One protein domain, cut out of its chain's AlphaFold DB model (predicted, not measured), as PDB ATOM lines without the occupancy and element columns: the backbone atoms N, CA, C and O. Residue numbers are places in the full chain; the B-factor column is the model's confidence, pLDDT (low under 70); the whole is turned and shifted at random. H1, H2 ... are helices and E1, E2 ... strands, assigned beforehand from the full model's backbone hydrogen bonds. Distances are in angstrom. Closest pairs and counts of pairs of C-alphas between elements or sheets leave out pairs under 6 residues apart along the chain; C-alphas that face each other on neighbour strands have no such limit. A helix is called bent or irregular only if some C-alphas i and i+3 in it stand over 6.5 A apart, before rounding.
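AT A GLANCE: This is residues 8 to 69 of the 238 residues of the protein "ATP-binding protein" of Thermoanaerobacterales bacterium (UniProt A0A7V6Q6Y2). A strongly twisted sheet of three strands, E1 to E3, makes a small body at one end, and the long single helix H1 runs out from it as an arm, most of it standing free. The arm of residues 48 to 69, of which 48 to 67 belong to H1, makes much of the length. The printed part has 62 residues with three named strands and then one named helix along the chain; the sheet's order is E1, E2, E3, antiparallel throughout, and the class is mixed, helices and strands. The whole is extended, with a radius of gyration of the C-alphas of 19.2 A, and its C-alphas span 66 by 26 by 13 A.

IN THESE COORDINATES: The printed part begins at Gln 8, and strand E1 takes residues 11 to 16, starting at C-alpha 11 at (-31.487, -13.556, 25.141). Strand E2 takes residues 23 to 31 and is the longest strand by residues, 25.2 A from first to last C-alpha. Strand E3 takes residues 34 to 41, 22.8 A from first to last C-alpha. Helix H1 takes residues 43 to 67, 36.1 A from C-alpha 43 at (-24.101, 2.682, 33.795) to C-alpha 67 at (-44.164, 32.665, 32.238).

HOW THE PARTS SIT: The strands E1, E2 and E3 form a meander, each strand the antiparallel neighbour of the one before. E1 and E2 are a hairpin with a short link of 6 residues, and their directions stand at 154 degrees. Across this pair N 11 and O 28 are 2.9 A apart and N 24 and O 15 are 2.8 A apart, within hydrogen-bond range. E2 and E3 are a hairpin with a tight link of 2 residues, and their directions stand at 160 degrees. Here N 29 and O 36 are 2.8 A apart and N 40 and O 25 are 2.9 A apart, within hydrogen-bond range. E1 and E3 are the edge strands, and E2 is the inner strand. A tight link of 1 residue joins E3 to H1. H1 is on the sheet but only grazes it, with its residues 43 to 47; the closest C-alphas of E2 and H1 are those of Ile 23 and Thr 43, 4.9 A apart. In H1 every O i to N i+4 pair is within hydrogen-bond range, and the helix is not bent.

THE WHOLE: The outline is a rod, and the two C-alphas farthest apart are those of Asp 33 and Gln 69, 66.4 A. Without residues 48 to 69 the body has 40 residues and spans 35 by 19 by 10 A. The printed part has no cut, and no link is long. The mean pLDDT of the printed part is 87.9, and residue 8 alone is under 70.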
ATOM      1  N   GLN A   8     -32.529 -21.873  21.862       65.50
ATOM      2  CA  GLN A   8     -31.637 -21.610  20.718       65.50
ATOM      3  C   GLN A   8     -31.818 -20.206  20.112       65.50
ATOM      4  O   GLN A   8     -31.668 -19.993  18.911       65.50
ATOM      5  N   SER A   9     -32.128 -19.226  20.956       73.00
ATOM      6  CA  SER A   9     -32.344 -17.840  20.567       73.00
ATOM      7  C   SER A   9     -31.513 -16.919  21.454       73.00
ATOM      8  O   SER A   9     -31.199 -17.240  22.605       73.00
ATOM      9  N   GLY A  10     -31.112 -15.778  20.891       75.56
ATOM     10  CA  GLY A  10     -30.421 -14.743  21.648       75.56
ATOM     11  C   GLY A  10     -31.318 -14.212  22.765       75.56
ATOM     12  O   GLY A  10     -32.471 -13.864  22.518       75.56
ATOM     13  N   VAL A  11     -30.791 -14.142  23.986       83.81
ATOM     14  CA  VAL A  11     -31.487 -13.556  25.141       83.81
ATOM     15  C   VAL A  11     -30.757 -12.284  25.546       83.81
ATOM     16  O   VAL A  11     -29.545 -12.320  25.741       83.81
ATOM     17  N   ARG A  12     -31.496 -11.179  25.675       87.44
ATOM     18  CA  ARG A  12     -31.004  -9.905  26.207       87.44
ATOM     19  C   ARG A  12     -31.631  -9.662  27.575       87.44
ATOM     20  O   ARG A  12     -32.851  -9.750  27.700       87.44
ATOM     21  N   GLU A  13     -30.816  -9.355  28.572       87.56
ATOM     22  CA  GLU A  13     -31.249  -9.039  29.935       87.56
ATOM     23  C   GLU A  13     -30.450  -7.838  30.457       87.56
ATOM     24  O   GLU A  13     -29.262  -7.716  30.170       87.56
ATOM     25  N   ILE A  14     -31.093  -6.963  31.231       88.69
ATOM     26  CA  ILE A  14     -30.405  -5.900  31.974       88.69
ATOM     27  C   ILE A  14     -30.177  -6.405  33.395       88.69
ATOM     28  O   ILE A  14     -31.118  -6.872  34.040       88.69
ATOM     29  N   LEU A  15     -28.937  -6.325  33.870       89.81
ATOM     30  CA  LEU A  15     -28.544  -6.723  35.217       89.81
ATOM     31  C   LEU A  15     -28.025  -5.513  35.988       89.81
ATOM     32  O   LEU A  15     -27.199  -4.768  35.474       89.81
ATOM     33  N   GLU A  16     -28.465  -5.359  37.233       90.38
ATOM     34  CA  GLU A  16     -27.925  -4.373  38.170       90.38
ATOM     35  C   GLU A  16     -27.097  -5.094  39.240       90.38
ATOM     36  O   GLU A  16     -27.573  -6.008  39.921       90.38
ATOM     37  N   GLU A  17     -25.831  -4.714  39.374       90.25
ATOM     38  CA  GLU A  17     -24.928  -5.255  40.381       90.25
ATOM     39  C   GLU A  17     -25.167  -4.555  41.725       90.25
ATOM     40  O   GLU A  17     -24.715  -3.436  41.949       90.25
ATOM     41  N   ALA A  18     -25.829  -5.241  42.659       83.88
ATOM     42  CA  ALA A  18     -26.283  -4.664  43.930       83.88
ATOM     43  C   ALA A  18     -25.190  -4.025  44.817       83.88
ATOM     44  O   ALA A  18     -25.511  -3.216  45.683       83.88
ATOM     45  N   GLN A  19     -23.914  -4.399  44.655       83.25
ATOM     46  CA  GLN A  19     -22.812  -3.847  45.460       83.25
ATOM     47  C   GLN A  19     -22.231  -2.555  44.880       83.25
ATOM     48  O   GLN A  19     -21.834  -1.673  45.637       83.25
ATOM     49  N   SER A  20     -22.148  -2.459  43.553       86.31
ATOM     50  CA  SER A  20     -21.533  -1.325  42.856       86.31
ATOM     51  C   SER A  20     -22.568  -0.352  42.285       86.31
ATOM     52  O   SER A  20     -22.214   0.779  41.964       86.31
ATOM     53  N   GLY A  21     -23.825  -0.787  42.140       87.38
ATOM     54  CA  GLY A  21     -24.881  -0.072  41.424       87.38
ATOM     55  C   GLY A  21     -24.714  -0.093  39.903       87.38
ATOM     56  O   GLY A  21     -25.479   0.563  39.202       87.38
ATOM     57  N   LYS A  22     -23.718  -0.818  39.372       91.69
ATOM     58  CA  LYS A  22     -23.465  -0.862  37.931       91.69
ATOM     59  C   LYS A  22     -24.568  -1.594  37.190       91.69
ATOM     60  O   LYS A  22     -25.026  -2.652  37.621       91.69
ATOM     61  N   ILE A  23     -24.928  -1.056  36.034       91.75
ATOM     62  CA  ILE A  23     -25.945  -1.611  35.153       91.75
ATOM     63  C   ILE A  23     -25.261  -2.184  33.915       91.75
ATOM     64  O   ILE A  23     -24.547  -1.484  33.196       91.75
ATOM     65  N   TYR A  24     -25.508  -3.464  33.659       92.75
ATOM     66  CA  TYR A  24     -24.963  -4.194  32.526       92.75
ATOM     67  C   TYR A  24     -26.073  -4.617  31.567       92.75
ATOM     68  O   TYR A  24     -27.055  -5.235  31.977       92.75
ATOM     69  N   ASP A  25     -25.887  -4.342  30.279       92.44
ATOM     70  CA  ASP A  25     -26.694  -4.921  29.205       92.44
ATOM     71  C   ASP A  25     -26.039  -6.226  28.744       92.44
ATOM     72  O   ASP A  25     -24.895  -6.240  28.272       92.44
ATOM     73  N   VAL A  26     -26.740  -7.339  28.953       92.12
ATOM     74  CA  VAL A  26     -26.194  -8.687  28.818       92.12
ATOM     75  C   VAL A  26     -26.854  -9.415  27.666       92.12
ATOM     76  O   VAL A  26     -28.055  -9.676  27.676       92.12
ATOM     77  N   TYR A  27     -26.039  -9.837  26.706       89.81
ATOM     78  CA  TYR A  27     -26.464 -10.633  25.563       89.81
ATOM     79  C   TYR A  27     -25.931 -12.056  25.694       89.81
ATOM     80  O   TYR A  27     -24.725 -12.289  25.672       89.81
ATOM     81  N   CYS A  28     -26.836 -13.024  25.796       89.25
ATOM     82  CA  CYS A  28     -26.532 -14.445  25.693       89.25
ATOM     83  C   CYS A  28     -26.822 -14.908  24.263       89.25
ATOM     84  O   CYS A  28     -27.988 -15.015  23.883       89.25
ATOM     85  N   VAL A  29     -25.787 -15.221  23.490       88.31
ATOM     86  CA  VAL A  29     -25.914 -15.692  22.106       88.31
ATOM     87  C   VAL A  29     -25.501 -17.165  22.041       88.31
ATOM     88  O   VAL A  29     -24.330 -17.474  22.282       88.31
ATOM     89  N   PRO A  30     -26.428 -18.098  21.756       84.69
ATOM     90  CA  PRO A  30     -26.075 -19.500  21.574       84.69
ATOM     91  C   PRO A  30     -25.293 -19.694  20.265       84.69
ATOM     92  O   PRO A  30     -25.636 -19.124  19.230       84.69
ATOM     93  N   SER A  31     -24.245 -20.514  20.305       81.69
ATOM     94  CA  SER A  31     -23.438 -20.910  19.148       81.69
ATOM     95  C   SER A  31     -23.087 -22.395  19.271       81.69
ATOM     96  O   SER A  31     -22.172 -22.783  19.999       81.69
ATOM     97  N   GLY A  32     -23.879 -23.246  18.612       80.50
ATOM     98  CA  GLY A  32     -23.795 -24.701  18.779       80.50
ATOM     99  C   GLY A  32     -24.089 -25.123  20.224       80.50
ATOM    100  O   GLY A  32     -25.131 -24.772  20.773       80.50
ATOM    101  N   ASP A  33     -23.151 -25.845  20.843       81.31
ATOM    102  CA  ASP A  33     -23.238 -26.293  22.243       81.31
ATOM    103  C   ASP A  33     -22.757 -25.250  23.267       81.31
ATOM    104  O   ASP A  33     -22.864 -25.468  24.478       81.31
ATOM    105  N   GLN A  34     -22.228 -24.115  22.802       83.81
ATOM    106  CA  GLN A  34     -21.724 -23.039  23.649       83.81
ATOM    107  C   GLN A  34     -22.700 -21.859  23.690       83.81
ATOM    108  O   GLN A  34     -23.511 -21.652  22.789       83.81
ATOM    109  N   VAL A  35     -22.621 -21.063  24.756       83.62
ATOM    110  CA  VAL A  35     -23.333 -19.785  24.871       83.62
ATOM    111  C   VAL A  35     -22.294 -18.708  25.125       83.62
ATOM    112  O   VAL A  35     -21.645 -18.708  26.170       83.62
ATOM    113  N   SER A  36     -22.147 -17.793  24.174       88.12
ATOM    114  CA  SER A  36     -21.344 -16.591  24.357       88.12
ATOM    115  C   SER A  36     -22.142 -15.589  25.176       88.12
ATOM    116  O   SER A  36     -23.321 -15.359  24.898       88.12
ATOM    117  N   VAL A  37     -21.506 -14.990  26.180       89.00
ATOM    118  CA  VAL A  37     -22.119 -13.945  27.000       89.00
ATOM    119  C   VAL A  37     -21.329 -12.661  26.826       89.00
ATOM    120  O   VAL A  37     -20.126 -12.631  27.071       89.00
ATOM    121  N   ILE A  38     -22.010 -11.621  26.365       90.19
ATOM    122  CA  ILE A  38     -21.449 -10.291  26.141       90.19
ATOM    123  C   ILE A  38     -22.063  -9.366  27.187       90.19
ATOM    124  O   ILE A  38     -23.281  -9.359  27.343       90.19
ATOM    125  N   PHE A  39     -21.223  -8.603  27.883       91.00
ATOM    126  CA  PHE A  39     -21.636  -7.629  28.890       91.00
ATOM    127  C   PHE A  39     -21.184  -6.242  28.444       91.00
ATOM    128  O   PHE A  39     -19.995  -6.035  28.196       91.00
ATOM    129  N   PHE A  40     -22.114  -5.298  28.371       92.50
ATOM    130  CA  PHE A  40     -21.808  -3.884  28.198       92.50
ATOM    131  C   PHE A  40     -22.122  -3.159  29.499       92.50
ATOM    132  O   PHE A  40     -23.265  -3.192  29.945       92.50
ATOM    133  N   ASP A  41     -21.122  -2.521  30.107       92.38
ATOM    134  CA  ASP A  41     -21.366  -1.565  31.189       92.38
ATOM    135  C   ASP A  41     -22.059  -0.342  30.576       92.38
ATOM    136  O   ASP A  41     -21.466   0.392  29.783       92.38
ATOM    137  N   VAL A  42     -23.346  -0.183  30.878       93.50
ATOM    138  CA  VAL A  42     -24.194   0.904  30.372       93.50
ATOM    139  C   VAL A  42     -24.498   1.936  31.458       93.50
ATOM    140  O   VAL A  42     -25.292   2.844  31.222       93.50
ATOM    141  N   THR A  43     -23.857   1.823  32.627       93.06
ATOM    142  CA  THR A  43     -24.101   2.682  33.795       93.06
ATOM    143  C   THR A  43     -23.981   4.158  33.426       93.06
ATOM    144  O   THR A  43     -24.947   4.905  33.561       93.06
ATOM    145  N   ASP A  44     -22.843   4.559  32.852       93.19
ATOM    146  CA  ASP A  44     -22.575   5.956  32.496       93.19
ATOM    147  C   ASP A  44     -23.583   6.510  31.478       93.19
ATOM    148  O   ASP A  44     -23.958   7.682  31.542       93.19
ATOM    149  N   ILE A  45     -24.030   5.665  30.540       91.69
ATOM    150  CA  ILE A  45     -24.982   6.039  29.489       91.69
ATOM    151  C   ILE A  45     -26.364   6.272  30.103       91.69
ATOM    152  O   ILE A  45     -26.952   7.329  29.883       91.69
ATOM    153  N   LEU A  46     -26.853   5.344  30.928       89.62
ATOM    154  CA  LEU A  46     -28.157   5.461  31.587       89.62
ATOM    155  C   LEU A  46     -28.186   6.614  32.600       89.62
ATOM    156  O   LEU A  46     -29.157   7.367  32.668       89.62
ATOM    157  N   GLU A  47     -27.108   6.808  33.364       90.94
ATOM    158  CA  GLU A  47     -26.971   7.961  34.257       90.94
ATOM    159  C   GLU A  47     -26.913   9.281  33.485       90.94
ATOM    160  O   GLU A  47     -27.423  10.309  33.940       90.94
ATOM    161  N   TYR A  48     -26.261   9.297  32.324       91.56
ATOM    162  CA  TYR A  48     -26.253  10.462  31.451       91.56
ATOM    163  C   TYR A  48     -27.657  10.771  30.919       91.56
ATOM    164  O   TYR A  48     -28.090  11.916  31.049       91.56
ATOM    165  N   GLU A  49     -28.380   9.781  30.393       89.81
ATOM    166  CA  GLU A  49     -29.756   9.935  29.899       89.81
ATOM    167  C   GLU A  49     -30.687  10.464  30.991       89.81
ATOM    168  O   GLU A  49     -31.320  11.505  30.807       89.81
ATOM    169  N   LYS A  50     -30.671   9.843  32.175       88.44
ATOM    170  CA  LYS A  50     -31.471  10.287  33.322       88.44
ATOM    171  C   LYS A  50     -31.157  11.731  33.724       88.44
ATOM    172  O   LYS A  50     -32.069  12.524  33.950       88.44
ATOM    173  N   ARG A  51     -29.873  12.115  33.760       90.69
ATOM    174  CA  ARG A  51     -29.469  13.508  34.032       90.69
ATOM    175  C   ARG A  51     -29.959  14.476  32.958       90.69
ATOM    176  O   ARG A  51     -30.294  15.613  33.292       90.69
ATOM    177  N   GLN A  52     -29.994  14.074  31.685       90.50
ATOM    178  CA  GLN A  52     -30.549  14.914  30.621       90.50
ATOM    179  C   GLN A  52     -32.059  15.086  30.777       90.50
ATOM    180  O   GLN A  52     -32.543  16.212  30.688       90.50
ATOM    181  N   GLU A  53     -32.794  14.012  31.064       86.75
ATOM    182  CA  GLU A  53     -34.238  14.074  31.306       86.75
ATOM    183  C   GLU A  53     -34.572  14.982  32.494       86.75
ATOM    184  O   GLU A  53     -35.407  15.881  32.372       86.75
ATOM    185  N   GLU A  54     -33.869  14.823  33.619       88.81
ATOM    186  CA  GLU A  54     -34.022  15.681  34.798       88.81
ATOM    187  C   GLU A  54     -33.696  17.144  34.474       88.81
ATOM    188  O   GLU A  54     -34.426  18.053  34.876       88.81
ATOM    189  N   ARG A  55     -32.637  17.398  33.696       91.06
ATOM    190  CA  ARG A  55     -32.263  18.752  33.269       91.06
ATOM    191  C   ARG A  55     -33.333  19.392  32.389       91.06
ATOM    192  O   ARG A  55     -33.683  20.549  32.615       91.06
ATOM    193  N   VAL A  56     -33.854  18.659  31.406       88.69
ATOM    194  CA  VAL A  56     -34.935  19.127  30.527       88.69
ATOM    195  C   VAL A  56     -36.187  19.417  31.349       88.69
ATOM    196  O   VAL A  56     -36.778  20.489  31.221       88.69
ATOM    197  N   ARG A  57     -36.562  18.508  32.251       87.06
ATOM    198  CA  ARG A  57     -37.716  18.678  33.138       87.06
ATOM    199  C   ARG A  57     -37.569  19.908  34.032       87.06
ATOM    200  O   ARG A  57     -38.506  20.699  34.112       87.06
ATOM    201  N   ASN A  58     -36.403  20.119  34.641       90.69
ATOM    202  CA  ASN A  58     -36.126  21.298  35.467       90.69
ATOM    203  C   ASN A  58     -36.209  22.600  34.665       90.69
ATOM    204  O   ASN A  58     -36.817  23.561  35.131       90.69
ATOM    205  N   LEU A  59     -35.701  22.615  33.430       90.75
ATOM    206  CA  LEU A  59     -35.845  23.769  32.544       90.75
ATOM    207  C   LEU A  59     -37.323  24.089  32.270       90.75
ATOM    208  O   LEU A  59     -37.733  25.242  32.382       90.75
ATOM    209  N   TYR A  60     -38.151  23.083  31.963       88.38
ATOM    210  CA  TYR A  60     -39.592  23.294  31.789       88.38
ATOM    211  C   TYR A  60     -40.269  23.785  33.074       88.38
ATOM    212  O   TYR A  60     -41.110  24.681  32.994       88.38
ATOM    213  N   ARG A  61     -39.893  23.256  34.250       91.19
ATOM    214  CA  ARG A  61     -40.387  23.740  35.556       91.19
ATOM    215  C   ARG A  61     -40.117  25.238  35.718       91.19
ATOM    216  O   ARG A  61     -41.043  25.983  36.029       91.19
ATOM    217  N   GLU A  62     -38.888  25.681  35.460       90.56
ATOM    218  CA  GLU A  62     -38.484  27.089  35.580       90.56
ATOM    219  C   GLU A  62     -39.176  27.996  34.560       90.56
ATOM    220  O   GLU A  62     -39.674  29.070  34.920       90.56
ATOM    221  N   VAL A  63     -39.248  27.565  33.297       89.44
ATOM    222  CA  VAL A  63     -39.908  28.327  32.231       89.44
ATOM    223  C   VAL A  63     -41.380  28.508  32.563       89.44
ATOM    224  O   VAL A  63     -41.825  29.648  32.640       89.44
ATOM    225  N   ILE A  64     -42.117  27.420  32.816       87.06
ATOM    226  CA  ILE A  64     -43.555  27.456  33.125       87.06
ATOM    227  C   ILE A  64     -43.835  28.317  34.355       87.06
ATOM    228  O   ILE A  64     -44.732  29.163  34.316       87.06
ATOM    229  N   TYR A  65     -43.048  28.159  35.420       90.62
ATOM    230  CA  TYR A  65     -43.172  28.994  36.611       90.62
ATOM    231  C   TYR A  65     -43.024  30.481  36.266       90.62
ATOM    232  O   TYR A  65     -43.877  31.294  36.624       90.62
ATOM    233  N   SER A  66     -41.984  30.835  35.509       88.88
ATOM    234  CA  SER A  66     -41.686  32.224  35.149       88.88
ATOM    235  C   SER A  66     -42.771  32.837  34.263       88.88
ATOM    236  O   SER A  66     -43.273  33.923  34.553       88.88
ATOM    237  N   VAL A  67     -43.188  32.135  33.205       84.81
ATOM    238  CA  VAL A  67     -44.164  32.665  32.238       84.81
ATOM    239  C   VAL A  67     -45.588  32.726  32.797       84.81
ATOM    240  O   VAL A  67     -46.396  33.523  32.330       84.81
ATOM    241  N   THR A  68     -45.899  31.917  33.814       85.62
ATOM    242  CA  THR A  68     -47.193  31.951  34.513       85.62
ATOM    243  C   THR A  68     -47.166  32.792  35.787       85.62
ATOM    244  O   THR A  68     -48.153  32.809  36.522       85.62
ATOM    245  N   GLN A  69     -46.061  33.504  36.053       88.00
ATOM    246  CA  GLN A  69     -45.873  34.335  37.248       88.00
ATOM    247  C   GLN A  69     -46.128  33.550  38.547       88.00
ATOM    248  O   GLN A  69     -46.789  34.024  39.469       88.00
TER     249      GLN A  69